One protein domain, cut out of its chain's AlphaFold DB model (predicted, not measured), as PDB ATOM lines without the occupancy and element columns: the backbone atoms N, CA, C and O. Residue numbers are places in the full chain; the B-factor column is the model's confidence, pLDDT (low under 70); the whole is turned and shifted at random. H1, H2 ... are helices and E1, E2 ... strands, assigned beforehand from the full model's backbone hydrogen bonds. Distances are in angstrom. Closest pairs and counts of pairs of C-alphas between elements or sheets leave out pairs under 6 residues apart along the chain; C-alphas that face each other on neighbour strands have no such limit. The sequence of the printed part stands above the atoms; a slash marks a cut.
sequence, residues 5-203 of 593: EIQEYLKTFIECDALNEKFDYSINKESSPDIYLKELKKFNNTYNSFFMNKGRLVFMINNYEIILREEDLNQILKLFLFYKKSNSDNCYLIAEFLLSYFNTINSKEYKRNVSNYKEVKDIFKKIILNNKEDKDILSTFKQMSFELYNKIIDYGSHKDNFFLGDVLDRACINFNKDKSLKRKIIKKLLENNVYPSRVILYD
ATOM      1  N   GLU A   5     -40.997  13.696  -0.729       57.16
ATOM      2  CA  GLU A   5     -39.577  13.915  -0.419       57.16
ATOM      3  C   GLU A   5     -39.261  14.224   1.058       57.16
ATOM      4  O   GLU A   5     -38.153  13.946   1.519       57.16
ATOM      5  N   ILE A   6     -40.213  14.765   1.840       64.88
ATOM      6  CA  ILE A   6     -40.023  14.920   3.297       64.88
ATOM      7  C   ILE A   6     -39.994  13.551   3.968       64.88
ATOM      8  O   ILE A   6     -39.189  13.338   4.868       64.88
ATOM      9  N   GLN A   7     -40.849  12.620   3.541       71.62
ATOM     10  CA  GLN A   7     -40.813  11.262   4.068       71.62
ATOM     11  C   GLN A   7     -39.498  10.578   3.699       71.62
ATOM     12  O   GLN A   7     -38.921   9.906   4.542       71.62
ATOM     13  N   GLU A   8     -39.004  10.770   2.473       71.19
ATOM     14  CA  GLU A   8     -37.700  10.244   2.049       71.19
ATOM     15  C   GLU A   8     -36.554  10.791   2.899       71.19
ATOM     16  O   GLU A   8     -35.698  10.025   3.331       71.19
ATOM     17  N   TYR A   9     -36.560  12.090   3.208       74.81
ATOM     18  CA  TYR A   9     -35.569  12.670   4.111       74.81
ATOM     19  C   TYR A   9     -35.708  12.164   5.535       74.81
ATOM     20  O   TYR A   9     -34.724  11.756   6.144       74.81
ATOM     21  N   LEU A  10     -36.921  12.184   6.080       78.06
ATOM     22  CA  LEU A  10     -37.165  11.727   7.438       78.06
ATOM     23  C   LEU A  10     -36.749  10.259   7.587       78.06
ATOM     24  O   LEU A  10     -36.087   9.941   8.565       78.06
ATOM     25  N   LYS A  11     -36.966   9.408   6.573       81.12
ATOM     26  CA  LYS A  11     -36.459   8.023   6.525       81.12
ATOM     27  C   LYS A  11     -34.942   7.896   6.692       81.12
ATOM     28  O   LYS A  11     -34.478   6.827   7.072       81.12
ATOM     29  N   THR A  12     -34.163   8.948   6.429       78.56
ATOM     30  CA  THR A  12     -32.701   8.909   6.613       78.56
ATOM     31  C   THR A  12     -32.271   8.927   8.079       78.56
ATOM     32  O   THR A  12     -31.139   8.549   8.370       78.56
ATOM     33  N   PHE A  13     -33.145   9.332   9.008       79.94
ATOM     34  CA  PHE A  13     -32.818   9.372  10.438       79.94
ATOM     35  C   PHE A  13     -33.959   8.947  11.375       79.94
ATOM     36  O   PHE A  13     -33.696   8.691  12.542       79.94
ATOM     37  N   ILE A  14     -35.200   8.811  10.900       84.25
ATOM     38  CA  ILE A  14     -36.336   8.271  11.661       84.25
ATOM     39  C   ILE A  14     -37.084   7.177  10.896       84.25
ATOM     40  O   ILE A  14     -37.208   7.209   9.674       84.25
ATOM     41  N   GLU A  15     -37.656   6.228  11.630       85.38
ATOM     42  CA  GLU A  15     -38.576   5.229  11.092       85.38
ATOM     43  C   GLU A  15     -39.893   5.901  10.675       85.38
ATOM     44  O   GLU A  15     -40.581   6.521  11.489       85.38
ATOM     45  N   CYS A  16     -40.254   5.753   9.401       81.88
ATOM     46  CA  CYS A  16     -41.423   6.393   8.791       81.88
ATOM     47  C   CYS A  16     -42.426   5.397   8.206       81.88
ATOM     48  O   CYS A  16     -43.437   5.828   7.641       81.88
ATOM     49  N   ASP A  17     -42.155   4.094   8.275       85.69
ATOM     50  CA  ASP A  17     -43.124   3.088   7.869       85.69
ATOM     51  C   ASP A  17     -44.372   3.179   8.746       85.69
ATOM     52  O   ASP A  17     -44.316   3.559   9.920       85.69
ATOM     53  N   ALA A  18     -45.515   2.826   8.163       86.50
ATOM     54  CA  ALA A  18     -46.811   2.901   8.813       86.50
ATOM     55  C   ALA A  18     -47.505   1.535   8.793       86.50
ATOM     56  O   ALA A  18     -47.468   0.827   7.789       86.50
ATOM     57  N   LEU A  19     -48.164   1.182   9.897       86.94
ATOM     58  CA  LEU A  19     -49.013  -0.004  10.000       86.94
ATOM     59  C   LEU A  19     -50.435   0.418  10.354       86.94
ATOM     60  O   LEU A  19     -50.655   1.100  11.355       86.94
ATOM     61  N   ASN A  20     -51.401  -0.012   9.545       86.25
ATOM     62  CA  ASN A  20     -52.814   0.268   9.779       86.25
ATOM     63  C   ASN A  20     -53.426  -0.731  10.773       86.25
ATOM     64  O   ASN A  20     -54.285  -1.540  10.431       86.25
ATOM     65  N   GLU A  21     -52.943  -0.689  12.012       85.56
ATOM     66  CA  GLU A  21     -53.390  -1.531  13.124       85.56
ATOM     67  C   GLU A  21     -53.620  -0.671  14.377       85.56
ATOM     68  O   GLU A  21     -53.006   0.383  14.547       85.56
ATOM     69  N   LYS A  22     -54.477  -1.136  15.296       85.75
ATOM     70  CA  LYS A  22     -54.636  -0.504  16.616       85.75
ATOM     71  C   LYS A  22     -53.407  -0.760  17.494       85.75
ATOM     72  O   LYS A  22     -52.780  -1.821  17.391       85.75
ATOM     73  N   PHE A  23     -53.095   0.195  18.369       89.75
ATOM     74  CA  PHE A  23     -52.053   0.044  19.385       89.75
ATOM     75  C   PHE A  23     -52.269  -1.210  20.235       89.75
ATOM     76  O   PHE A  23     -53.403  -1.558  20.569       89.75
ATOM     77  N   ASP A  24     -51.169  -1.870  20.588       88.06
ATOM     78  CA  ASP A  24     -51.173  -2.948  21.570       88.06
ATOM     79  C   ASP A  24     -50.866  -2.380  22.963       88.06
ATOM     80  O   ASP A  24     -49.726  -2.065  23.316       88.06
ATOM     81  N   TYR A  25     -51.910  -2.240  23.777       88.62
ATOM     82  CA  TYR A  25     -51.799  -1.651  25.114       88.62
ATOM     83  C   TYR A  25     -51.151  -2.585  26.150       88.62
ATOM     84  O   TYR A  25     -50.851  -2.130  27.258       88.62
ATOM     85  N   SER A  26     -50.917  -3.860  25.811       84.38
ATOM     86  CA  SER A  26     -50.300  -4.849  26.710       84.38
ATOM     87  C   SER A  26     -48.784  -4.673  26.871       84.38
ATOM     88  O   SER A  26     -48.174  -5.263  27.764       84.38
ATOM     89  N   ILE A  27     -48.176  -3.806  26.058       84.50
ATOM     90  CA  ILE A  27     -46.731  -3.575  26.021       84.50
ATOM     91  C   ILE A  27     -46.218  -2.980  27.334       84.50
ATOM     92  O   ILE A  27     -46.782  -2.030  27.903       84.50
ATOM     93  N   ASN A  28     -45.095  -3.532  27.794       80.38
ATOM     94  CA  ASN A  28     -44.426  -3.182  29.041       80.38
ATOM     95  C   ASN A  28     -42.943  -2.818  28.806       80.38
ATOM     96  O   ASN A  28     -42.425  -2.871  27.690       80.38
ATOM     97  N   LYS A  29     -42.243  -2.408  29.870       72.44
ATOM     98  CA  LYS A  29     -40.839  -1.958  29.790       72.44
ATOM     99  C   LYS A  29     -39.848  -3.061  29.394       72.44
ATOM    100  O   LYS A  29     -38.741  -2.734  28.992       72.44
ATOM    101  N   GLU A  30     -40.243  -4.326  29.511       79.00
ATOM    102  CA  GLU A  30     -39.426  -5.506  29.197       79.00
ATOM    103  C   GLU A  30     -39.681  -6.030  27.774       79.00
ATOM    104  O   GLU A  30     -39.023  -6.964  27.323       79.00
ATOM    105  N   SER A  31     -40.639  -5.435  27.053       86.00
ATOM    106  CA  SER A  31     -40.967  -5.825  25.680       86.00
ATOM    107  C   SER A  31     -39.789  -5.564  24.735       86.00
ATOM    108  O   SER A  31     -39.044  -4.596  24.903       86.00
ATOM    109  N   SER A  32     -39.619  -6.429  23.732       86.69
ATOM    110  CA  SER A  32     -38.476  -6.360  22.819       86.69
ATOM    111  C   SER A  32     -38.495  -5.094  21.943       86.69
ATOM    112  O   SER A  32     -39.570  -4.558  21.651       86.69
ATOM    113  N   PRO A  33     -37.328  -4.621  21.463       86.81
ATOM    114  CA  PRO A  33     -37.251  -3.488  20.541       86.81
ATOM    115  C   PRO A  33     -38.124  -3.639  19.285       86.81
ATOM    116  O   PRO A  33     -38.715  -2.657  18.843       86.81
ATOM    117  N   ASP A  34     -38.282  -4.857  18.757       88.81
ATOM    118  CA  ASP A  34     -39.119  -5.130  17.577       88.81
ATOM    119  C   ASP A  34     -40.605  -4.842  17.827       88.81
ATOM    120  O   ASP A  34     -41.314  -4.347  16.946       88.81
ATOM    121  N   ILE A  35     -41.085  -5.098  19.048       90.06
ATOM    122  CA  ILE A  35     -42.458  -4.772  19.452       90.06
ATOM    123  C   ILE A  35     -42.637  -3.247  19.478       90.06
ATOM    124  O   ILE A  35     -43.598  -2.726  18.910       90.06
ATOM    125  N   TYR A  36     -41.680  -2.516  20.056       91.00
ATOM    126  CA  TYR A  36     -41.683  -1.048  20.050       91.00
ATOM    127  C   TYR A  36     -41.577  -0.459  18.637       91.00
ATOM    128  O   TYR A  36     -42.155   0.598  18.366       91.00
ATOM    129  N   LEU A  37     -40.867  -1.124  17.723       91.31
ATOM    130  CA  LEU A  37     -40.805  -0.739  16.313       91.31
ATOM    131  C   LEU A  37     -42.167  -0.911  15.640       91.31
ATOM    132  O   LEU A  37     -42.642   0.009  14.975       91.31
ATOM    133  N   LYS A  38     -42.839  -2.048  15.858       91.94
ATOM    134  CA  LYS A  38     -44.185  -2.286  15.321       91.94
ATOM    135  C   LYS A  38     -45.172  -1.215  15.796       91.94
ATOM    136  O   LYS A  38     -45.922  -0.671  14.988       91.94
ATOM    137  N   GLU A  39     -45.142  -0.861  17.077       93.56
ATOM    138  CA  GLU A  39     -46.001   0.196  17.621       93.56
ATOM    139  C   GLU A  39     -45.653   1.595  17.112       93.56
ATOM    140  O   GLU A  39     -46.558   2.400  16.890       93.56
ATOM    141  N   LEU A  40     -44.371   1.892  16.881       92.75
ATOM    142  CA  LEU A  40     -43.967   3.143  16.244       92.75
ATOM    143  C   LEU A  40     -44.591   3.268  14.848       92.75
ATOM    144  O   LEU A  40     -45.129   4.320  14.510       92.75
ATOM    145  N   LYS A  41     -44.626   2.178  14.072       92.19
ATOM    146  CA  LYS A  41     -45.294   2.168  12.761       92.19
ATOM    147  C   LYS A  41     -46.808   2.411  12.879       92.19
ATOM    148  O   LYS A  41     -47.395   3.095  12.039       92.19
ATOM    149  N   LYS A  42     -47.464   1.934  13.942       91.88
ATOM    150  CA  LYS A  42     -48.882   2.255  14.222       91.88
ATOM    151  C   LYS A  42     -49.083   3.722  14.618       91.88
ATOM    152  O   LYS A  42     -50.042   4.368  14.181       91.88
ATOM    153  N   PHE A  43     -48.151   4.287  15.388       93.25
ATOM    154  CA  PHE A  43     -48.120   5.722  15.672       93.25
ATOM    155  C   PHE A  43     -47.954   6.544  14.388       93.25
ATOM    156  O   PHE A  43     -48.714   7.486  14.182       93.25
ATOM    157  N   ASN A  44     -47.048   6.165  13.486       89.25
ATOM    158  CA  ASN A  44     -46.843   6.861  12.213       89.25
ATOM    159  C   ASN A  44     -48.114   6.876  11.347       89.25
ATOM    160  O   ASN A  44     -48.443   7.904  10.754       89.25
ATOM    161  N   ASN A  45     -48.878   5.777  11.320       84.25
ATOM    162  CA  ASN A  45     -50.190   5.733  10.665       84.25
ATOM    163  C   ASN A  45     -51.179   6.735  11.289       84.25
ATOM    164  O   ASN A  45     -51.861   7.487  10.588       84.25
ATOM    165  N   THR A  46     -51.199   6.795  12.623       84.12
ATOM    166  CA  THR A  46     -52.019   7.743  13.387       84.12
ATOM    167  C   THR A  46     -51.618   9.184  13.064       84.12
ATOM    168  O   THR A  46     -52.459   9.971  12.646       84.12
ATOM    169  N   TYR A  47     -50.329   9.520  13.150       85.50
ATOM    170  CA  TYR A  47     -49.788  10.836  12.804       85.50
ATOM    171  C   TYR A  47     -50.154  11.258  11.375       85.50
ATOM    172  O   TYR A  47     -50.557  12.398  11.138       85.50
ATOM    173  N   ASN A  48     -50.075  10.326  10.422       80.56
ATOM    174  CA  ASN A  48     -50.392  10.583   9.022       80.56
ATOM    175  C   ASN A  48     -51.865  10.891   8.749       80.56
ATOM    176  O   ASN A  48     -52.149  11.511   7.724       80.56
ATOM    177  N   SER A  49     -52.760  10.518   9.663       79.81
ATOM    178  CA  SER A  49     -54.205  10.741   9.559       79.81
ATOM    179  C   SER A  49     -54.633  12.170   9.936       79.81
ATOM    180  O   SER A  49     -55.815  12.506   9.818       79.81
ATOM    181  N   PHE A  50     -53.694  13.023  10.369       78.62
ATOM    182  CA  PHE A  50     -53.958  14.388  10.828       78.62
ATOM    183  C   PHE A  50     -53.229  15.451  10.005       78.62
ATOM    184  O   PHE A  50     -52.133  15.233   9.486       78.62
ATOM    185  N   PHE A  51     -53.805  16.653   9.963       78.00
ATOM    186  CA  PHE A  51     -53.139  17.853   9.456       78.00
ATOM    187  C   PHE A  51     -53.472  19.081  10.313       78.00
ATOM    188  O   PHE A  51     -54.353  19.031  11.173       78.00
ATOM    189  N   MET A  52     -52.730  20.176  10.116       76.94
ATOM    190  CA  MET A  52     -53.004  21.433  10.814       76.94
ATOM    191  C   MET A  52     -53.977  22.292  10.020       76.94
ATOM    192  O   MET A  52     -53.705  22.658   8.882       76.94
ATOM    193  N   ASN A  53     -55.074  22.687  10.653       76.75
ATOM    194  CA  ASN A  53     -56.049  23.612  10.097       76.75
ATOM    195  C   ASN A  53     -56.296  24.741  11.096       76.75
ATOM    196  O   ASN A  53     -56.615  24.473  12.250       76.75
ATOM    197  N   LYS A  54     -56.143  26.007  10.681       73.56
ATOM    198  CA  LYS A  54     -56.441  27.192  11.516       73.56
ATOM    199  C   LYS A  54     -55.915  27.082  12.961       73.56
ATOM    200  O   LYS A  54     -56.624  27.358  13.927       73.56
ATOM    201  N   GLY A  55     -54.666  26.647  13.130       73.62
ATOM    202  CA  GLY A  55     -54.042  26.602  14.454       73.62
ATOM    203  C   GLY A  55     -54.258  25.326  15.279       73.62
ATOM    204  O   GLY A  55     -53.878  25.323  16.449       73.62
ATOM    205  N   ARG A  56     -54.865  24.269  14.723       84.56
ATOM    206  CA  ARG A  56     -55.200  23.023  15.443       84.56
ATOM    207  C   ARG A  56     -55.045  21.772  14.578       84.56
ATOM    208  O   ARG A  56     -55.141  21.860  13.358       84.56
ATOM    209  N   LEU A  57     -54.842  20.627  15.225       85.94
ATOM    210  CA  LEU A  57     -54.846  19.311  14.586       85.94
ATOM    211  C   LEU A  57     -56.281  18.850  14.309       85.94
ATOM    212  O   LEU A  57     -57.107  18.824  15.220       85.94
ATOM    213  N   VAL A  58     -56.554  18.442  13.072       80.75
ATOM    214  CA  VAL A  58     -57.835  17.853  12.659       80.75
ATOM    215  C   VAL A  58     -57.608  16.618  11.787       80.75
ATOM    216  O   VAL A  58     -56.551  16.464  11.167       80.75
ATOM    217  N   PHE A  59     -58.595  15.726  11.745       76.38
ATOM    218  CA  PHE A  59     -58.583  14.539  10.891       76.38
ATOM    219  C   PHE A  59     -58.620  14.917   9.408       76.38
ATOM    220  O   PHE A  59     -59.437  15.735   8.988       76.38
ATOM    221  N   MET A  60     -57.776  14.274   8.601       71.81
ATOM    222  CA  MET A  60     -57.619  14.601   7.180       71.81
ATOM    223  C   MET A  60     -58.880  14.343   6.345       71.81
ATOM    224  O   MET A  60     -59.145  15.078   5.401       71.81
ATOM    225  N   ILE A  61     -59.668  13.324   6.696       64.12
ATOM    226  CA  ILE A  61     -60.814  12.878   5.887       64.12
ATOM    227  C   ILE A  61     -62.044  13.776   6.087       64.12
ATOM    228  O   ILE A  61     -62.768  14.055   5.139       64.12
ATOM    229  N   ASN A  62     -62.303  14.218   7.318       65.75
ATOM    230  CA  ASN A  62     -63.563  14.875   7.687       65.75
ATOM    231  C   ASN A  62     -63.382  16.198   8.448       65.75
ATOM    232  O   ASN A  62     -64.373  16.811   8.839       65.75
ATOM    233  N   ASN A  63     -62.144  16.660   8.657       72.56
ATOM    234  CA  ASN A  63     -61.812  17.865   9.423       72.56
ATOM    235  C   ASN A  63     -62.318  17.857  10.877       72.56
ATOM    236  O   ASN A  63     -62.472  18.924  11.476       72.56
ATOM    237  N   TYR A  64     -62.581  16.682  11.456       78.50
ATOM    238  CA  TYR A  64     -63.016  16.580  12.849       78.50
ATOM    239  C   TYR A  64     -61.861  16.837  13.815       78.50
ATOM    240  O   TYR A  64     -60.695  16.576  13.509       78.50
ATOM    241  N   GLU A  65     -62.200  17.346  14.998       82.50
ATOM    242  CA  GLU A  65     -61.244  17.591  16.077       82.50
ATOM    243  C   GLU A  65     -60.644  16.269  16.575       82.50
ATOM    244  O   GLU A  65     -61.342  15.263  16.725       82.50
ATOM    245  N   ILE A  66     -59.337  16.264  16.842       86.12
ATOM    246  CA  ILE A  66     -58.653  15.095  17.404       86.12
ATOM    247  C   ILE A  66     -59.023  14.906  18.881       86.12
ATOM    248  O   ILE A  66     -58.856  15.817  19.686       86.12
ATOM    249  N   ILE A  67     -59.450  13.698  19.255       88.81
ATOM    250  CA  ILE A  67     -59.684  13.300  20.649       88.81
ATOM    251  C   ILE A  67     -58.932  11.993  20.900       88.81
ATOM    252  O   ILE A  67     -59.338  10.934  20.425       88.81
ATOM    253  N   LEU A  68     -57.817  12.064  21.632       89.25
ATOM    254  CA  LEU A  68     -57.066  10.878  22.047       89.25
ATOM    255  C   LEU A  68     -57.663  10.292  23.327       89.25
ATOM    256  O   LEU A  68     -57.895  11.025  24.293       89.25
ATOM    257  N   ARG A  69     -57.865   8.970  23.344       89.94
ATOM    258  CA  ARG A  69     -58.271   8.236  24.549       89.94
ATOM    259  C   ARG A  69     -57.109   8.133  25.538       89.94
ATOM    260  O   ARG A  69     -55.943   8.276  25.162       89.94
ATOM    261  N   GLU A  70     -57.427   7.868  26.802       93.00
ATOM    262  CA  GLU A  70     -56.431   7.705  27.871       93.00
ATOM    263  C   GLU A  70     -55.426   6.587  27.540       93.00
ATOM    264  O   GLU A  70     -54.222   6.768  27.725       93.00
ATOM    265  N   GLU A  71     -55.872   5.467  26.972       91.81
ATOM    266  CA  GLU A  71     -55.004   4.349  26.583       91.81
ATOM    267  C   GLU A  71     -54.060   4.724  25.434       91.81
ATOM    268  O   GLU A  71     -52.869   4.416  25.487       91.81
ATOM    269  N   ASP A  72     -54.571   5.445  24.430       91.44
ATOM    270  CA  ASP A  72     -53.783   5.912  23.284       91.44
ATOM    271  C   ASP A  72     -52.695   6.891  23.744       91.44
ATOM    272  O   ASP A  72     -51.534   6.770  23.357       91.44
ATOM    273  N   LEU A  73     -53.038   7.829  24.633       94.00
ATOM    274  CA  LEU A  73     -52.077   8.802  25.147       94.00
ATOM    275  C   LEU A  73     -51.002   8.150  26.030       94.00
ATOM    276  O   LEU A  73     -49.824   8.499  25.921       94.00
ATOM    277  N   ASN A  74     -51.388   7.182  26.867       92.50
ATOM    278  CA  ASN A  74     -50.445   6.379  27.648       92.50
ATOM    279  C   ASN A  74     -49.483   5.609  26.741       92.50
ATOM    280  O   ASN A  74     -48.281   5.584  27.004       92.50
ATOM    281  N   GLN A  75     -49.991   5.005  25.666       94.12
ATOM    282  CA  GLN A  75     -49.159   4.267  24.725       94.12
ATOM    283  C   GLN A  75     -48.165   5.187  24.012       94.12
ATOM    284  O   GLN A  75     -46.972   4.892  23.980       94.12
ATOM    285  N   ILE A  76     -48.616   6.339  23.510       94.81
ATOM    286  CA  ILE A  76     -47.740   7.311  22.841       94.81
ATOM    287  C   ILE A  76     -46.648   7.810  23.801       94.81
ATOM    288  O   ILE A  76     -45.488   7.931  23.406       94.81
ATOM    289  N   LEU A  77     -46.979   8.033  25.079       93.81
ATOM    290  CA  LEU A  77     -45.991   8.391  26.099       93.81
ATOM    291  C   LEU A  77     -44.974   7.270  26.354       93.81
ATOM    292  O   LEU A  77     -43.782   7.550  26.478       93.81
ATOM    293  N   LYS A  78     -45.411   6.004  26.412       92.00
ATOM    294  CA  LYS A  78     -44.500   4.855  26.542       92.00
ATOM    295  C   LYS A  78     -43.524   4.792  25.366       92.00
ATOM    296  O   LYS A  78     -42.324   4.650  25.596       92.00
ATOM    297  N   LEU A  79     -44.019   4.951  24.135       93.25
ATOM    298  CA  LEU A  79     -43.181   4.992  22.932       93.25
ATOM    299  C   LEU A  79     -42.161   6.128  23.015       93.25
ATOM    300  O   LEU A  79     -40.971   5.897  22.810       93.25
ATOM    301  N   PHE A  80     -42.606   7.329  23.391       93.75
ATOM    302  CA  PHE A  80     -41.718   8.470  23.587       93.75
ATOM    303  C   PHE A  80     -40.593   8.163  24.585       93.75
ATOM    304  O   PHE A  80     -39.423   8.367  24.273       93.75
ATOM    305  N   LEU A  81     -40.930   7.651  25.773       91.50
ATOM    306  CA  LEU A  81     -39.957   7.369  26.832       91.50
ATOM    307  C   LEU A  81     -38.976   6.251  26.457       91.50
ATOM    308  O   LEU A  81     -37.815   6.308  26.866       91.50
ATOM    309  N   PHE A  82     -39.428   5.253  25.693       91.88
ATOM    310  CA  PHE A  82     -38.565   4.205  25.155       91.88
ATOM    311  C   PHE A  82     -37.550   4.792  24.171       91.88
ATOM    312  O   PHE A  82     -36.348   4.713  24.422       91.88
ATOM    313  N   TYR A  83     -38.020   5.454  23.108       91.19
ATOM    314  CA  TYR A  83     -37.141   5.996  22.069       91.19
ATOM    315  C   TYR A  83     -36.243   7.117  22.588       91.19
ATOM    316  O   TYR A  83     -35.078   7.178  22.220       91.19
ATOM    317  N   LYS A  84     -36.699   7.921  23.555       89.88
ATOM    318  CA  LYS A  84     -35.837   8.895  24.241       89.88
ATOM    319  C   LYS A  84     -34.575   8.253  24.847       89.88
ATOM    320  O   LYS A  84     -33.553   8.924  24.938       89.88
ATOM    321  N   LYS A  85     -34.637   6.983  25.275       86.25
ATOM    322  CA  LYS A  85     -33.504   6.243  25.863       86.25
ATOM    323  C   LYS A  85     -32.728   5.419  24.830       86.25
ATOM    324  O   LYS A  85     -31.519   5.287  24.975       86.25
ATOM    325  N   SER A  86     -33.409   4.839  23.839       81.06
ATOM    326  CA  SER A  86     -32.825   3.856  22.911       81.06
ATOM    327  C   SER A  86     -32.421   4.422  21.545       81.06
ATOM    328  O   SER A  86     -31.441   3.958  20.972       81.06
ATOM    329  N   ASN A  87     -33.152   5.406  21.018       76.50
ATOM    330  CA  ASN A  87     -32.868   6.081  19.750       76.50
ATOM    331  C   ASN A  87     -33.581   7.443  19.721       76.50
ATOM    332  O   ASN A  87     -34.786   7.529  19.455       76.50
ATOM    333  N   SER A  88     -32.821   8.509  19.982       75.06
ATOM    334  CA  SER A  88     -33.354   9.864  20.122       75.06
ATOM    335  C   SER A  88     -33.986  10.416  18.848       75.06
ATOM    336  O   SER A  88     -34.817  11.313  18.944       75.06
ATOM    337  N   ASP A  89     -33.652   9.910  17.661       84.25
ATOM    338  CA  ASP A  89     -34.222  10.475  16.442       84.25
ATOM    339  C   ASP A  89     -35.725  10.160  16.336       84.25
ATOM    340  O   ASP A  89     -36.539  11.057  16.108       84.25
ATOM    341  N   ASN A  90     -36.131   8.917  16.614       85.38
ATOM    342  CA  ASN A  90     -37.540   8.499  16.537       85.38
ATOM    343  C   ASN A  90     -38.453   9.224  17.539       85.38
ATOM    344  O   ASN A  90     -39.666   9.310  17.332       85.38
ATOM    345  N   CYS A  91     -37.898   9.777  18.621       90.25
ATOM    346  CA  CYS A  91     -38.696  10.512  19.599       90.25
ATOM    347  C   CYS A  91     -39.040  11.945  19.150       90.25
ATOM    348  O   CYS A  91     -39.987  12.523  19.688       90.25
ATOM    349  N   TYR A  92     -38.361  12.495  18.134       91.75
ATOM    350  CA  TYR A  92     -38.624  13.847  17.629       91.75
ATOM    351  C   TYR A  92     -40.046  14.019  17.091       91.75
ATOM    352  O   TYR A  92     -40.732  14.979  17.451       91.75
ATOM    353  N   LEU A  93     -40.510  13.081  16.259       90.00
ATOM    354  CA  LEU A  93     -41.846  13.145  15.660       90.00
ATOM    355  C   LEU A  93     -42.945  12.982  16.719       90.00
ATOM    356  O   LEU A  93     -43.959  13.681  16.691       90.00
ATOM    357  N   ILE A  94     -42.716  12.102  17.700       94.06
ATOM    358  CA  ILE A  94     -43.636  11.888  18.822       94.06
ATOM    359  C   ILE A  94     -43.726  13.148  19.694       94.06
ATOM    360  O   ILE A  94     -44.824  13.578  20.051       94.06
ATOM    361  N   ALA A  95     -42.585  13.767  20.006       94.62
ATOM    362  CA  ALA A  95     -42.519  15.011  20.763       94.62
ATOM    363  C   ALA A  95     -43.270  16.156  20.063       94.62
ATOM    364  O   ALA A  95     -44.050  16.860  20.710       94.62
ATOM    365  N   GLU A  96     -43.077  16.318  18.750       92.81
ATOM    366  CA  GLU A  96     -43.781  17.330  17.954       92.81
ATOM    367  C   GLU A  96     -45.287  17.109  17.965       92.81
ATOM    368  O   GLU A  96     -46.040  18.047  18.237       92.81
ATOM    369  N   PHE A  97     -45.729  15.869  17.751       92.69
ATOM    370  CA  PHE A  97     -47.142  15.520  17.800       92.69
ATOM    371  C   PHE A  97     -47.766  15.835  19.164       92.69
ATOM    372  O   PHE A  97     -48.814  16.481  19.230       92.69
ATOM    373  N   LEU A  98     -47.119  15.430  20.263       95.06
ATOM    374  CA  LEU A  98     -47.623  15.672  21.618       95.06
ATOM    375  C   LEU A  98     -47.681  17.167  21.952       95.06
ATOM    376  O   LEU A  98     -48.644  17.620  22.579       95.06
ATOM    377  N   LEU A  99     -46.699  17.952  21.503       94.69
ATOM    378  CA  LEU A  99     -46.708  19.407  21.650       94.69
ATOM    379  C   LEU A  99     -47.825  20.062  20.822       94.69
ATOM    380  O   LEU A  99     -48.566  20.903  21.340       94.69
ATOM    381  N   SER A 100     -47.993  19.648  19.566       92.31
ATOM    382  CA  SER A 100     -49.064  20.118  18.681       92.31
ATOM    383  C   SER A 100     -50.452  19.769  19.233       92.31
ATOM    384  O   SER A 100     -51.351  20.619  19.244       92.31
ATOM    385  N   TYR A 101     -50.628  18.567  19.789       93.69
ATOM    386  CA  TYR A 101     -51.865  18.157  20.455       93.69
ATOM    387  C   TYR A 101     -52.128  18.988  21.714       93.69
ATOM    388  O   TYR A 101     -53.226  19.523  21.877       93.69
ATOM    389  N   PHE A 102     -51.111  19.209  22.555       94.06
ATOM    390  CA  PHE A 102     -51.230  20.075  23.728       94.06
ATOM    391  C   PHE A 102     -51.687  21.495  23.362       94.06
ATOM    392  O   PHE A 102     -52.553  22.065  24.032       94.06
ATOM    393  N   ASN A 103     -51.141  22.084  22.297       92.44
ATOM    394  CA  ASN A 103     -51.561  23.410  21.848       92.44
ATOM    395  C   ASN A 103     -52.982  23.401  21.268       92.44
ATOM    396  O   ASN A 103     -53.768  24.304  21.571       92.44
ATOM    397  N   THR A 104     -53.339  22.347  20.529       91.56
ATOM    398  CA  THR A 104     -54.677  22.134  19.961       91.56
ATOM    399  C   THR A 104     -55.758  22.128  21.043       91.56
ATOM    400  O   THR A 104     -56.642  22.988  21.020       91.56
ATOM    401  N   ILE A 105     -55.636  21.262  22.058       93.44
ATOM    402  CA  ILE A 105     -56.633  21.123  23.140       93.44
ATOM    403  C   ILE A 105     -56.730  22.367  24.043       93.44
ATOM    404  O   ILE A 105     -57.676  22.534  24.818       93.44
ATOM    405  N   ASN A 106     -55.751  23.275  23.964       90.69
ATOM    406  CA  ASN A 106     -55.759  24.550  24.680       90.69
ATOM    407  C   ASN A 106     -56.264  25.735  23.839       90.69
ATOM    408  O   ASN A 106     -56.499  26.811  24.410       90.69
ATOM    409  N   SER A 107     -56.452  25.553  22.531       89.06
ATOM    410  CA  SER A 107     -56.896  26.597  21.605       89.06
ATOM    411  C   SER A 107     -58.333  27.056  21.893       89.06
ATOM    412  O   SER A 107     -59.122  26.365  22.539       89.06
ATOM    413  N   LYS A 108     -58.691  28.268  21.449       89.06
ATOM    414  CA  LYS A 108     -60.060  28.791  21.621       89.06
ATOM    415  C   LYS A 108     -61.074  28.043  20.756       89.06
ATOM    416  O   LYS A 108     -62.213  27.897  21.175       89.06
ATOM    417  N   GLU A 109     -60.665  27.607  19.569       87.00
ATOM    418  CA  GLU A 109     -61.558  26.975  18.597       87.00
ATOM    419  C   GLU A 109     -61.891  25.537  19.004       87.00
ATOM    420  O   GLU A 109     -63.065  25.193  19.068       87.00
ATOM    421  N   TYR A 110     -60.902  24.764  19.464       88.38
ATOM    422  CA  TYR A 110     -61.136  23.422  20.012       88.38
ATOM    423  C   TYR A 110     -62.145  23.435  21.172       88.38
ATOM    424  O   TYR A 110     -63.068  22.630  21.218       88.38
ATOM    425  N   LYS A 111     -62.037  24.412  22.085       89.69
ATOM    426  CA  LYS A 111     -62.980  24.575  23.214       89.69
ATOM    427  C   LYS A 111     -64.413  24.886  22.786       89.69
ATOM    428  O   LYS A 111     -65.327  24.658  23.569       89.69
ATOM    429  N   ARG A 112     -64.598  25.479  21.603       87.31
ATOM    430  CA  ARG A 112     -65.924  25.738  21.026       87.31
ATOM    431  C   ARG A 112     -66.481  24.490  20.347       87.31
ATOM    432  O   ARG A 112     -67.682  24.270  20.413       87.31
ATOM    433  N   ASN A 113     -65.609  23.699  19.727       84.56
ATOM    434  CA  ASN A 113     -65.997  22.578  18.876       84.56
ATOM    435  C   ASN A 113     -66.157  21.257  19.646       84.56
ATOM    436  O   ASN A 113     -66.909  20.391  19.214       84.56
ATOM    437  N   VAL A 114     -65.472  21.094  20.783       85.88
ATOM    438  CA  VAL A 114     -65.469  19.849  21.566       85.88
ATOM    439  C   VAL A 114     -66.169  20.062  22.904       85.88
ATOM    440  O   VAL A 114     -65.659  20.760  23.781       85.88
ATOM    441  N   SER A 115     -67.330  19.430  23.088       88.56
ATOM    442  CA  SER A 115     -68.167  19.575  24.289       88.56
ATOM    443  C   SER A 115     -67.456  19.133  25.575       88.56
ATOM    444  O   SER A 115     -67.550  19.812  26.598       88.56
ATOM    445  N   ASN A 116     -66.673  18.052  25.522       89.50
ATOM    446  CA  ASN A 116     -65.929  17.498  26.656       89.50
ATOM    447  C   ASN A 116     -64.453  17.951  26.720       89.50
ATOM    448  O   ASN A 116     -63.619  17.283  27.330       89.50
ATOM    449  N   TYR A 117     -64.093  19.108  26.148       91.38
ATOM    450  CA  TYR A 117     -62.687  19.548  26.073       91.38
ATOM    451  C   TYR A 117     -61.962  19.619  27.433       91.38
ATOM    452  O   TYR A 117     -60.739  19.477  27.484       91.38
ATOM    453  N   LYS A 118     -62.685  19.895  28.534       93.62
ATOM    454  CA  LYS A 118     -62.099  19.969  29.885       93.62
ATOM    455  C   LYS A 118     -61.566  18.608  30.320       93.62
ATOM    456  O   LYS A 118     -60.425  18.530  30.760       93.62
ATOM    457  N   GLU A 119     -62.361  17.563  30.112       92.88
ATOM    458  CA  GLU A 119     -61.998  16.181  30.408       92.88
ATOM    459  C   GLU A 119     -60.781  15.754  29.584       92.88
ATOM    460  O   GLU A 119     -59.774  15.335  30.148       92.88
ATOM    461  N   VAL A 120     -60.803  15.993  28.267       93.12
ATOM    462  CA  VAL A 120     -59.666  15.704  27.371       93.12
ATOM    463  C   VAL A 120     -58.384  16.398  27.848       93.12
ATOM    464  O   VAL A 120     -57.301  15.808  27.878       93.12
ATOM    465  N   LYS A 121     -58.495  17.665  28.261       93.62
ATOM    466  CA  LYS A 121     -57.367  18.437  28.787       93.62
ATOM    467  C   LYS A 121     -56.847  17.883  30.111       93.62
ATOM    468  O   LYS A 121     -55.632  17.868  30.316       93.62
ATOM    469  N   ASP A 122     -57.727  17.479  31.017       94.19
ATOM    470  CA  ASP A 122     -57.327  16.964  32.324       94.19
ATOM    471  C   ASP A 122     -56.728  15.553  32.220       94.19
ATOM    472  O   ASP A 122     -55.721  15.289  32.879       94.19
ATOM    473  N   ILE A 123     -57.218  14.716  31.295       94.75
ATOM    474  CA  ILE A 123     -56.576  13.449  30.904       94.75
ATOM    475  C   ILE A 123     -55.145  13.706  30.414       94.75
ATOM    476  O   ILE A 123     -54.201  13.086  30.905       94.75
ATOM    477  N   PHE A 124     -54.950  14.677  29.509       95.75
ATOM    478  CA  PHE A 124     -53.608  15.002  29.019       95.75
ATOM    479  C   PHE A 124     -52.668  15.439  30.144       95.75
ATOM    480  O   PHE A 124     -51.532  14.972  30.223       95.75
ATOM    481  N   LYS A 125     -53.129  16.310  31.050       93.06
ATOM    482  CA  LYS A 125     -52.326  16.722  32.212       93.06
ATOM    483  C   LYS A 125     -51.960  15.537  33.103       93.06
ATOM    484  O   LYS A 125     -50.804  15.419  33.494       93.06
ATOM    485  N   LYS A 126     -52.934  14.678  33.417       93.88
ATOM    486  CA  LYS A 126     -52.761  13.512  34.291       93.88
ATOM    487  C   LYS A 126     -51.704  12.552  33.746       93.88
ATOM    488  O   LYS A 126     -50.875  12.083  34.516       93.88
ATOM    489  N   ILE A 127     -51.735  12.275  32.445       93.38
ATOM    490  CA  ILE A 127     -50.871  11.268  31.814       93.38
ATOM    491  C   ILE A 127     -49.504  11.848  31.458       93.38
ATOM    492  O   ILE A 127     -48.475  11.265  31.789       93.38
ATOM    493  N   ILE A 128     -49.493  13.000  30.786       93.38
ATOM    494  CA  ILE A 128     -48.279  13.581  30.212       93.38
ATOM    495  C   ILE A 128     -47.602  14.503  31.222       93.38
ATOM    496  O   ILE A 128     -46.463  14.257  31.601       93.38
ATOM    497  N   LEU A 129     -48.286  15.555  31.687       88.69
ATOM    498  CA  LEU A 129     -47.641  16.603  32.496       88.69
ATOM    499  C   LEU A 129     -47.259  16.140  33.902       88.69
ATOM    500  O   LEU A 129     -46.274  16.618  34.453       88.69
ATOM    501  N   ASN A 130     -48.028  15.216  34.478       87.06
ATOM    502  CA  ASN A 130     -47.755  14.655  35.799       87.06
ATOM    503  C   ASN A 130     -46.868  13.396  35.737       87.06
ATOM    504  O   ASN A 130     -46.727  12.693  36.742       87.06
ATOM    505  N   ASN A 131     -46.290  13.080  34.573       86.06
ATOM    506  CA  ASN A 131     -45.395  11.941  34.436       86.06
ATOM    507  C   ASN A 131     -44.152  12.111  35.331       86.06
ATOM    508  O   ASN A 131     -43.528  13.168  35.375       86.06
ATOM    509  N   LYS A 132     -43.782  11.053  36.062       82.62
ATOM    510  CA  LYS A 132     -42.667  11.094  37.023       82.62
ATOM    511  C   LYS A 132     -41.290  10.855  36.392       82.62
ATOM    512  O   LYS A 132     -40.294  11.169  37.037       82.62
ATOM    513  N   GLU A 133     -41.223  10.285  35.187       80.50
ATOM    514  CA  GLU A 133     -39.953   9.990  34.505       80.50
ATOM    515  C   GLU A 133     -39.320  11.240  33.882       80.50
ATOM    516  O   GLU A 133     -38.102  11.286  33.725       80.50
ATOM    517  N   ASP A 134     -40.119  12.266  33.573       80.75
ATOM    518  CA  ASP A 134     -39.637  13.557  33.080       80.75
ATOM    519  C   ASP A 134     -40.434  14.713  33.708       80.75
ATOM    520  O   ASP A 134     -41.549  15.026  33.294       80.75
ATOM    521  N   LYS A 135     -39.844  15.359  34.723       76.06
ATOM    522  CA  LYS A 135     -40.483  16.462  35.464       76.06
ATOM    523  C   LYS A 135     -40.685  17.728  34.623       76.06
ATOM    524  O   LYS A 135     -41.462  18.584  35.037       76.06
ATOM    525  N   ASP A 136     -40.005  17.858  33.482       86.25
ATOM    526  CA  ASP A 136     -40.117  19.009  32.577       86.25
ATOM    527  C   ASP A 136     -40.413  18.563  31.136       86.25
ATOM    528  O   ASP A 136     -39.903  19.102  30.150       86.25
ATOM    529  N   ILE A 137     -41.281  17.555  31.007       91.50
ATOM    530  CA  ILE A 137     -41.576  16.891  29.733       91.50
ATOM    531  C   ILE A 137     -42.029  17.854  28.624       91.50
ATOM    532  O   ILE A 137     -41.723  17.640  27.453       91.50
ATOM    533  N   LEU A 138     -42.712  18.954  28.967       90.69
ATOM    534  CA  LEU A 138     -43.094  19.974  27.984       90.69
ATOM    535  C   LEU A 138     -41.888  20.726  27.428       90.69
ATOM    536  O   LEU A 138     -41.871  21.034  26.238       90.69
ATOM    537  N   SER A 139     -40.904  21.055  28.264       90.75
ATOM    538  CA  SER A 139     -39.658  21.675  27.813       90.75
ATOM    539  C   SER A 139     -38.872  20.712  26.929       90.75
ATOM    540  O   SER A 139     -38.440  21.103  25.842       90.75
ATOM    541  N   THR A 140     -38.818  19.431  27.311       92.00
ATOM    542  CA  THR A 140     -38.250  18.359  26.482       92.00
ATOM    543  C   THR A 140     -38.929  18.306  25.111       92.00
ATOM    544  O   THR A 140     -38.250  18.372  24.086       92.00
ATOM    545  N   PHE A 141     -40.268  18.276  25.060       94.44
ATOM    546  CA  PHE A 141     -40.994  18.263  23.788       94.44
ATOM    547  C   PHE A 141     -40.702  19.492  22.933       94.44
ATOM    548  O   PHE A 141     -40.545  19.368  21.721       94.44
ATOM    549  N   LYS A 142     -40.602  20.680  23.541       93.88
ATOM    550  CA  LYS A 142     -40.268  21.916  22.822       93.88
ATOM    551  C   LYS A 142     -38.876  21.867  22.206       93.88
ATOM    552  O   LYS A 142     -38.739  22.240  21.044       93.88
ATOM    553  N   GLN A 143     -37.868  21.426  22.956       92.94
ATOM    554  CA  GLN A 143     -36.491  21.325  22.463       92.94
ATOM    555  C   GLN A 143     -36.392  20.313  21.319       92.94
ATOM    556  O   GLN A 143     -35.899  20.650  20.247       92.94
ATOM    557  N   MET A 144     -36.977  19.128  21.497       93.62
ATOM    558  CA  MET A 144     -37.018  18.086  20.470       93.62
ATOM    559  C   MET A 144     -37.779  18.527  19.214       93.62
ATOM    560  O   MET A 144     -37.302  18.338  18.099       93.62
ATOM    561  N   SER A 145     -38.926  19.192  19.375       94.06
ATOM    562  CA  SER A 145     -39.659  19.768  18.239       94.06
ATOM    563  C   SER A 145     -38.823  20.828  17.519       94.06
ATOM    564  O   SER A 145     -38.819  20.892  16.295       94.06
ATOM    565  N   PHE A 146     -38.101  21.670  18.265       94.00
ATOM    566  CA  PHE A 146     -37.239  22.704  17.692       94.00
ATOM    567  C   PHE A 146     -36.095  22.090  16.878       94.00
ATOM    568  O   PHE A 146     -35.812  22.560  15.777       94.00
ATOM    569  N   GLU A 147     -35.465  21.030  17.377       92.44
ATOM    570  CA  GLU A 147     -34.444  20.271  16.649       92.44
ATOM    571  C   GLU A 147     -35.009  19.632  15.378       92.44
ATOM    572  O   GLU A 147     -34.423  19.806  14.309       92.44
ATOM    573  N   LEU A 148     -36.183  18.998  15.456       91.12
ATOM    574  CA  LEU A 148     -36.865  18.430  14.293       91.12
ATOM    575  C   LEU A 148     -37.114  19.481  13.210       91.12
ATOM    576  O   LEU A 148     -36.747  19.285  12.052       91.12
ATOM    577  N   TYR A 149     -37.705  20.619  13.581       90.06
ATOM    578  CA  TYR A 149     -37.971  21.694  12.632       90.06
ATOM    579  C   TYR A 149     -36.683  22.234  12.009       90.06
ATOM    580  O   TYR A 149     -36.655  22.472  10.806       90.06
ATOM    581  N   ASN A 150     -35.603  22.378  12.784       89.25
ATOM    582  CA  ASN A 150     -34.304  22.769  12.237       89.25
ATOM    583  C   ASN A 150     -33.791  21.757  11.209       89.25
ATOM    584  O   ASN A 150     -33.433  22.180  10.114       89.25
ATOM    585  N   LYS A 151     -33.818  20.454  11.528       86.56
ATOM    586  CA  LYS A 151     -33.407  19.384  10.605       86.56
ATOM    587  C   LYS A 151     -34.215  19.423   9.307       86.56
ATOM    588  O   LYS A 151     -33.641  19.271   8.233       86.56
ATOM    589  N   ILE A 152     -35.533  19.631   9.392       84.31
ATOM    590  CA  ILE A 152     -36.418  19.699   8.218       84.31
ATOM    591  C   ILE A 152     -36.134  20.953   7.380       84.31
ATOM    592  O   ILE A 152     -36.108  20.866   6.157       84.31
ATOM    593  N   ILE A 153     -35.900  22.107   8.012       84.62
ATOM    594  CA  ILE A 153     -35.596  23.364   7.308       84.62
ATOM    595  C   ILE A 153     -34.228  23.298   6.617       84.62
ATOM    596  O   ILE A 153     -34.107  23.738   5.474       84.62
ATOM    597  N   ASP A 154     -33.212  22.739   7.279       82.69
ATOM    598  CA  ASP A 154     -31.871  22.582   6.698       82.69
ATOM    599  C   ASP A 154     -31.910  21.712   5.442       82.69
ATOM    600  O   ASP A 154     -31.336  22.078   4.425       82.69
ATOM    601  N   TYR A 155     -32.659  20.611   5.465       79.00
ATOM    602  CA  TYR A 155     -32.818  19.773   4.280       79.00
ATOM    603  C   TYR A 155     -33.694  20.425   3.205       79.00
ATOM    604  O   TYR A 155     -33.315  20.507   2.039       79.00
ATOM    605  N   GLY A 156     -34.878  20.904   3.596       72.69
ATOM    606  CA  GLY A 156     -35.881  21.406   2.661       72.69
ATOM    607  C   GLY A 156     -35.491  22.708   1.966       72.69
ATOM    608  O   GLY A 156     -36.084  23.040   0.954       72.69
ATOM    609  N   SER A 157     -34.509  23.448   2.482       72.00
ATOM    610  CA  SER A 157     -33.995  24.661   1.833       72.00
ATOM    611  C   SER A 157     -33.122  24.389   0.604       72.00
ATOM    612  O   SER A 157     -32.914  25.297  -0.193       72.00
ATOM    613  N   HIS A 158     -32.624  23.160   0.440       68.56
ATOM    614  CA  HIS A 158     -31.683  22.783  -0.625       68.56
ATOM    615  C   HIS A 158     -32.348  22.006  -1.770       68.56
ATOM    616  O   HIS A 158     -31.710  21.706  -2.778       68.56
ATOM    617  N   LYS A 159     -33.624  21.658  -1.610       63.69
ATOM    618  CA  LYS A 159     -34.471  21.034  -2.624       63.69
ATOM    619  C   LYS A 159     -35.636  21.988  -2.830       63.69
ATOM    620  O   LYS A 159     -36.219  22.370  -1.826       63.69
ATOM    621  N   ASP A 160     -35.945  22.412  -4.053       55.09
ATOM    622  CA  ASP A 160     -37.001  23.392  -4.381       55.09
ATOM    623  C   ASP A 160     -38.418  22.910  -3.977       55.09
ATOM    624  O   ASP A 160     -39.285  22.654  -4.811       55.09
ATOM    625  N   ASN A 161     -38.670  22.742  -2.677       56.00
ATOM    626  CA  ASN A 161     -39.724  21.875  -2.167       56.00
ATOM    627  C   ASN A 161     -40.901  22.626  -1.543       56.00
ATOM    628  O   ASN A 161     -40.774  23.512  -0.689       56.00
ATOM    629  N   PHE A 162     -42.098  22.177  -1.934       53.00
ATOM    630  CA  PHE A 162     -43.389  22.822  -1.674       53.00
ATOM    631  C   PHE A 162     -43.915  22.716  -0.220       53.00
ATOM    632  O   PHE A 162     -44.886  23.374   0.151       53.00
ATOM    633  N   PHE A 163     -43.280  21.908   0.639       60.03
ATOM    634  CA  PHE A 163     -43.887  21.414   1.889       60.03
ATOM    635  C   PHE A 163     -43.495  22.155   3.187       60.03
ATOM    636  O   PHE A 163     -44.018  21.843   4.257       60.03
ATOM    637  N   LEU A 164     -42.620  23.168   3.142       69.38
ATOM    638  CA  LEU A 164     -42.184  23.893   4.356       69.38
ATOM    639  C   LEU A 164     -43.257  24.836   4.935       69.38
ATOM    640  O   LEU A 164     -43.102  25.324   6.054       69.38
ATOM    641  N   GLY A 165     -44.357  25.070   4.214       70.81
ATOM    642  CA  GLY A 165     -45.478  25.882   4.693       70.81
ATOM    643  C   GLY A 165     -46.169  25.302   5.934       70.81
ATOM    644  O   GLY A 165     -46.406  26.029   6.895       70.81
ATOM    645  N   ASP A 166     -46.429  23.994   5.953       72.81
ATOM    646  CA  ASP A 166     -47.068  23.326   7.098       72.81
ATOM    647  C   ASP A 166     -46.136  23.261   8.313       72.81
ATOM    648  O   ASP A 166     -46.570  23.408   9.458       72.81
ATOM    649  N   VAL A 167     -44.836  23.082   8.058       79.69
ATOM    650  CA  VAL A 167     -43.781  23.099   9.078       79.69
ATOM    651  C   VAL A 167     -43.682  24.481   9.725       79.69
ATOM    652  O   VAL A 167     -43.624  24.575  10.951       79.69
ATOM    653  N   LEU A 168     -43.715  25.553   8.924       82.81
ATOM    654  CA  LEU A 168     -43.749  26.932   9.412       82.81
ATOM    655  C   LEU A 168     -44.956  27.166  10.327       82.81
ATOM    656  O   LEU A 168     -44.782  27.663  11.443       82.81
ATOM    657  N   ASP A 169     -46.157  26.799   9.880       81.19
ATOM    658  CA  ASP A 169     -47.382  26.999  10.654       81.19
ATOM    659  C   ASP A 169     -47.312  26.244  11.992       81.19
ATOM    660  O   ASP A 169     -47.520  26.840  13.054       81.19
ATOM    661  N   ARG A 170     -46.939  24.956  11.963       85.06
ATOM    662  CA  ARG A 170     -46.755  24.113  13.159       85.06
ATOM    663  C   ARG A 170     -45.733  24.689  14.127       85.06
ATOM    664  O   ARG A 170     -46.025  24.826  15.315       85.06
ATOM    665  N   ALA A 171     -44.559  25.072  13.636       89.31
ATOM    666  CA  ALA A 171     -43.508  25.647  14.465       89.31
ATOM    667  C   ALA A 171     -43.955  26.968  15.106       89.31
ATOM    668  O   ALA A 171     -43.750  27.181  16.304       89.31
ATOM    669  N   CYS A 172     -44.621  27.843  14.349       86.69
ATOM    670  CA  CYS A 172     -45.105  29.120  14.868       86.69
ATOM    671  C   CYS A 172     -46.204  28.955  15.920       86.69
ATOM    672  O   CYS A 172     -46.242  29.728  16.881       86.69
ATOM    673  N   ILE A 173     -47.067  27.949  15.773       85.56
ATOM    674  CA  ILE A 173     -48.087  27.598  16.767       85.56
ATOM    675  C   ILE A 173     -47.425  27.023  18.018       85.56
ATOM    676  O   ILE A 173     -47.690  27.497  19.127       85.56
ATOM    677  N   ASN A 174     -46.524  26.053  17.842       91.06
ATOM    678  CA  ASN A 174     -45.878  25.364  18.951       91.06
ATOM    679  C   ASN A 174     -45.021  26.291  19.810       91.06
ATOM    680  O   ASN A 174     -45.004  26.153  21.034       91.06
ATOM    681  N   PHE A 175     -44.393  27.288  19.190       92.25
ATOM    682  CA  PHE A 175     -43.575  28.285  19.876       92.25
ATOM    683  C   PHE A 175     -44.267  29.635  20.055       92.25
ATOM    684  O   PHE A 175     -43.603  30.625  20.357       92.25
ATOM    685  N   ASN A 176     -45.595  29.708  19.934       86.19
ATOM    686  CA  ASN A 176     -46.319  30.974  20.065       86.19
ATOM    687  C   ASN A 176     -46.075  31.660  21.426       86.19
ATOM    688  O   ASN A 176     -46.022  32.883  21.520       86.19
ATOM    689  N   LYS A 177     -45.889  30.868  22.491       85.81
ATOM    690  CA  LYS A 177     -45.528  31.377  23.827       85.81
ATOM    691  C   LYS A 177     -44.016  31.533  24.033       85.81
ATOM    692  O   LYS A 177     -43.606  32.333  24.867       85.81
ATOM    693  N   ASP A 178     -43.196  30.829  23.255       89.38
ATOM    694  CA  ASP A 178     -41.733  30.838  23.340       89.38
ATOM    695  C   ASP A 178     -41.132  31.705  22.232       89.38
ATOM    696  O   ASP A 178     -40.504  31.225  21.282       89.38
ATOM    697  N   LYS A 179     -41.299  33.024  22.379       88.94
ATOM    698  CA  LYS A 179     -40.886  34.024  21.381       88.94
ATOM    699  C   LYS A 179     -39.437  33.865  20.911       88.94
ATOM    700  O   LYS A 179     -39.146  34.126  19.750       88.94
ATOM    701  N   SER A 180     -38.530  33.433  21.790       91.06
ATOM    702  CA  SER A 180     -37.121  33.191  21.444       91.06
ATOM    703  C   SER A 180     -36.957  32.069  20.409       91.06
ATOM    704  O   SER A 180     -36.304  32.276  19.387       91.06
ATOM    705  N   LEU A 181     -37.595  30.911  20.620       91.31
ATOM    706  CA  LEU A 181     -37.531  29.776  19.690       91.31
ATOM    707  C   LEU A 181     -38.229  30.103  18.372       91.31
ATOM    708  O   LEU A 181     -37.659  29.879  17.304       91.31
ATOM    709  N   LYS A 182     -39.409  30.731  18.444       92.19
ATOM    710  CA  LYS A 182     -40.138  31.209  17.262       92.19
ATOM    711  C   LYS A 182     -39.276  32.146  16.411       92.19
ATOM    712  O   LYS A 182     -39.150  31.941  15.209       92.19
ATOM    713  N   ARG A 183     -38.610  33.126  17.035       91.62
ATOM    714  CA  ARG A 183     -37.688  34.049  16.347       91.62
ATOM    715  C   ARG A 183     -36.524  33.323  15.675       91.62
ATOM    716  O   ARG A 183     -36.151  33.713  14.573       91.62
ATOM    717  N   LYS A 184     -35.958  32.286  16.304       92.75
ATOM    718  CA  LYS A 184     -34.875  31.481  15.709       92.75
ATOM    719  C   LYS A 184     -35.344  30.722  14.465       92.75
ATOM    720  O   LYS A 184     -34.668  30.802  13.448       92.75
ATOM    721  N   ILE A 185     -36.507  30.062  14.522       91.56
ATOM    722  CA  ILE A 185     -37.095  29.372  13.358       91.56
ATOM    723  C   ILE A 185     -37.371  30.356  12.219       91.56
ATOM    724  O   ILE A 185     -36.948  30.122  11.091       91.56
ATOM    725  N   ILE A 186     -38.023  31.485  12.518       92.31
ATOM    726  CA  ILE A 186     -38.328  32.525  11.526       92.31
ATOM    727  C   ILE A 186     -37.050  33.036  10.868       92.31
ATOM    728  O   ILE A 186     -36.958  33.071   9.645       92.31
ATOM    729  N   LYS A 187     -36.037  33.384  11.667       91.81
ATOM    730  CA  LYS A 187     -34.755  33.863  11.147       91.81
ATOM    731  C   LYS A 187     -34.098  32.827  10.232       91.81
ATOM    732  O   LYS A 187     -33.660  33.191   9.149       91.81
ATOM    733  N   LYS A 188     -34.096  31.555  10.631       90.44
ATOM    734  CA  LYS A 188     -33.523  30.463   9.840       90.44
ATOM    735  C   LYS A 188     -34.255  30.249   8.512       90.44
ATOM    736  O   LYS A 188     -33.606  30.065   7.490       90.44
ATOM    737  N   LEU A 189     -35.588  30.312   8.500       89.31
ATOM    738  CA  LEU A 189     -36.373  30.245   7.260       89.31
ATOM    739  C   LEU A 189     -36.029  31.405   6.318       89.31
ATOM    740  O   LEU A 189     -35.805  31.190   5.132       89.31
ATOM    741  N   LEU A 190     -35.922  32.624   6.853       90.38
ATOM    742  CA  LEU A 190     -35.557  33.804   6.066       90.38
ATOM    743  C   LEU A 190     -34.120  33.746   5.534       90.38
ATOM    744  O   LEU A 190     -33.881  34.133   4.393       90.38
ATOM    745  N   GLU A 191     -33.169  33.259   6.335       89.88
ATOM    746  CA  GLU A 191     -31.770  33.071   5.931       89.88
ATOM    747  C   GLU A 191     -31.629  32.085   4.773       89.88
ATOM    748  O   GLU A 191     -30.823  32.318   3.878       89.88
ATOM    749  N   ASN A 192     -32.479  31.061   4.746       83.44
ATOM    750  CA  ASN A 192     -32.563  30.089   3.662       83.44
ATOM    751  C   ASN A 192     -33.496  30.523   2.510       83.44
ATOM    752  O   ASN A 192     -33.762  29.734   1.611       83.44
ATOM    753  N   ASN A 193     -34.015  31.758   2.527       79.56
ATOM    754  CA  ASN A 193     -34.971  32.288   1.542       79.56
ATOM    755  C   ASN A 193     -36.245  31.431   1.359       79.56
ATOM    756  O   ASN A 193     -36.838  31.388   0.283       79.56
ATOM    757  N   VAL A 194     -36.689  30.756   2.421       78.81
ATOM    758  CA  VAL A 194     -37.836  29.843   2.398       78.81
ATOM    759  C   VAL A 194     -39.137  30.600   2.688       78.81
ATOM    760  O   VAL A 194     -39.303  31.174   3.764       78.81
ATOM    761  N   TYR A 195     -40.082  30.572   1.740       77.00
ATOM    762  CA  TYR A 195     -41.424  31.181   1.815       77.00
ATOM    763  C   TYR A 195     -41.511  32.571   2.486       77.00
ATOM    764  O   TYR A 195     -42.362  32.757   3.367       77.00
ATOM    765  N   PRO A 196     -40.716  33.591   2.089       86.75
ATOM    766  CA  PRO A 196     -40.725  34.892   2.773       86.75
ATOM    767  C   PRO A 196     -42.119  35.536   2.866       86.75
ATOM    768  O   PRO A 196     -42.459  36.135   3.888       86.75
ATOM    769  N   SER A 197     -42.956  35.349   1.839       85.31
ATOM    770  CA  SER A 197     -44.337  35.845   1.781       85.31
ATOM    771  C   SER A 197     -45.279  35.226   2.825       85.31
ATOM    772  O   SER A 197     -46.230  35.888   3.235       85.31
ATOM    773  N   ARG A 198     -45.013  33.999   3.301       84.62
ATOM    774  CA  ARG A 198     -45.773  33.343   4.386       84.62
ATOM    775  C   ARG A 198     -45.128  33.579   5.752       84.62
ATOM    776  O   ARG A 198     -45.836  33.805   6.728       84.62
ATOM    777  N   VAL A 199     -43.794  33.583   5.827       89.81
ATOM    778  CA  VAL A 199     -43.042  33.792   7.081       89.81
ATOM    779  C   VAL A 199     -43.378  35.136   7.733       89.81
ATOM    780  O   VAL A 199     -43.527  35.203   8.956       89.81
ATOM    781  N   ILE A 200     -43.573  36.187   6.930       91.56
ATOM    782  CA  ILE A 200     -43.887  37.532   7.432       91.56
ATOM    783  C   ILE A 200     -45.161  37.589   8.291       91.56
ATOM    784  O   ILE A 200     -45.256  38.432   9.180       91.56
ATOM    785  N   LEU A 201     -46.113  36.667   8.086       89.44
ATOM    786  CA  LEU A 201     -47.351  36.577   8.872       89.44
ATOM    787  C   LEU A 201     -47.085  36.266  10.354       89.44
ATOM    788  O   LEU A 201     -47.899  36.595  11.217       89.44
ATOM    789  N   TYR A 202     -45.950  35.630  10.651       90.25
ATOM    790  CA  TYR A 202     -45.583  35.174  11.990       90.25
ATOM    791  C   TYR A 202     -44.437  35.974  12.616       90.25
ATOM    792  O   TYR A 202     -44.156  35.800  13.808       90.25
ATOM    793  N   ASP A 203     -43.770  36.827  11.840       92.06
ATOM    794  CA  ASP A 203     -42.582  37.559  12.261       92.06
ATOM    795  C   ASP A 203     -42.926  38.705  13.215       92.06
ATOM    796  O   ASP A 203     -43.590  39.674  12.867       92.06
TER     797      ASP A 203
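What this domain is: This is residues 5 to 203 of the 593 residues of an uncharacterized protein of Mollicutes bacterium (UniProt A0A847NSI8). Two bundles of three helices, H3 H4 H6 and H7 H8 H9, join in one helical body, with H4 in the middle crossing H7. The small strand hairpin E1 E2 packs on H4 and H8, H2 packs on H3, and the short helices H1, H5 and H10 lie at the outside. The printed part has 199 residues, with ten named helices and two named strands in the order H1 H2 E1 E2 H3 H4 H5 H6 H7 H8 H9 H10; the sheet, E1 - E2, is antiparallel and the class is mostly helix. It is compact, with a radius of gyration of the C-alphas of 16.6 A, and rounded, spanning 47 by 40 by 35 A.

Where its parts are: Strand E1, residues 50 to 53, begins at C-alpha 50 (-53.958, 14.388, 10.828); E2 is residues 56 to 59. Before them come H1, residues 5 to 10, from C-alpha 5 (-39.577, 13.915, -0.419), and H2, 33 to 48, 22.4 A long. After them come H3, 70 to 86, 24.4 A; H4, 88 to 106, 27.2 A; H5, 108 to 113; H6, 117 to 129, 16.6 A; H7, 137 to 156, 28.0 A; H8, 164 to 174, 15.1 A; H9, 179 to 191, 18.0 A; and H10, 196 to 199, ending at C-alpha 199 (-43.042, 33.792, 7.081).

How they stand to each other: E1 and E2 form an antiparallel hairpin at 135 degrees, with N 51 and O 58 at 3.0 A. The closest C-alphas of E2 and H4 are Arg 56 and Thr 104, 4.6 A; of E1 and H8, Met 52 and Arg 170, 7.2 A. H3, H4 and H6 form an up-and-down bundle, each running against the one before. H4 touches H6 with residues 102 to 106 alone, Ile 105 to Lys 121 closest at 6.3 A between C-alphas. H4 touches H7, the hub, with residues 91 to 99 alone, Ala 95 to Phe 141 closest at 4.7 A between C-alphas, a steep tilt of 67 degrees, only just short of perpendicular. H7, H8 and H9 form the other up-and-down bundle; H7 and H9 run the same way at 6 degrees, a shallow tilt. H2 and H9 are apart. Each O i to N i+4 pair is within hydrogen-bond range in H1, H2, H5, H6, H7, H8 and H9, but 12 of 13 in H3 and 12 of 15 in H4; H10 is too short for one.

The domain as a whole: The C-alphas farthest apart, Glu 30 and Ser 197, are 49.9 A apart. The printed part has no cut; the H1 to H2 link is long. pLDDT is under 70 at residues 5 to 6, 61 to 62 and 158 to 164.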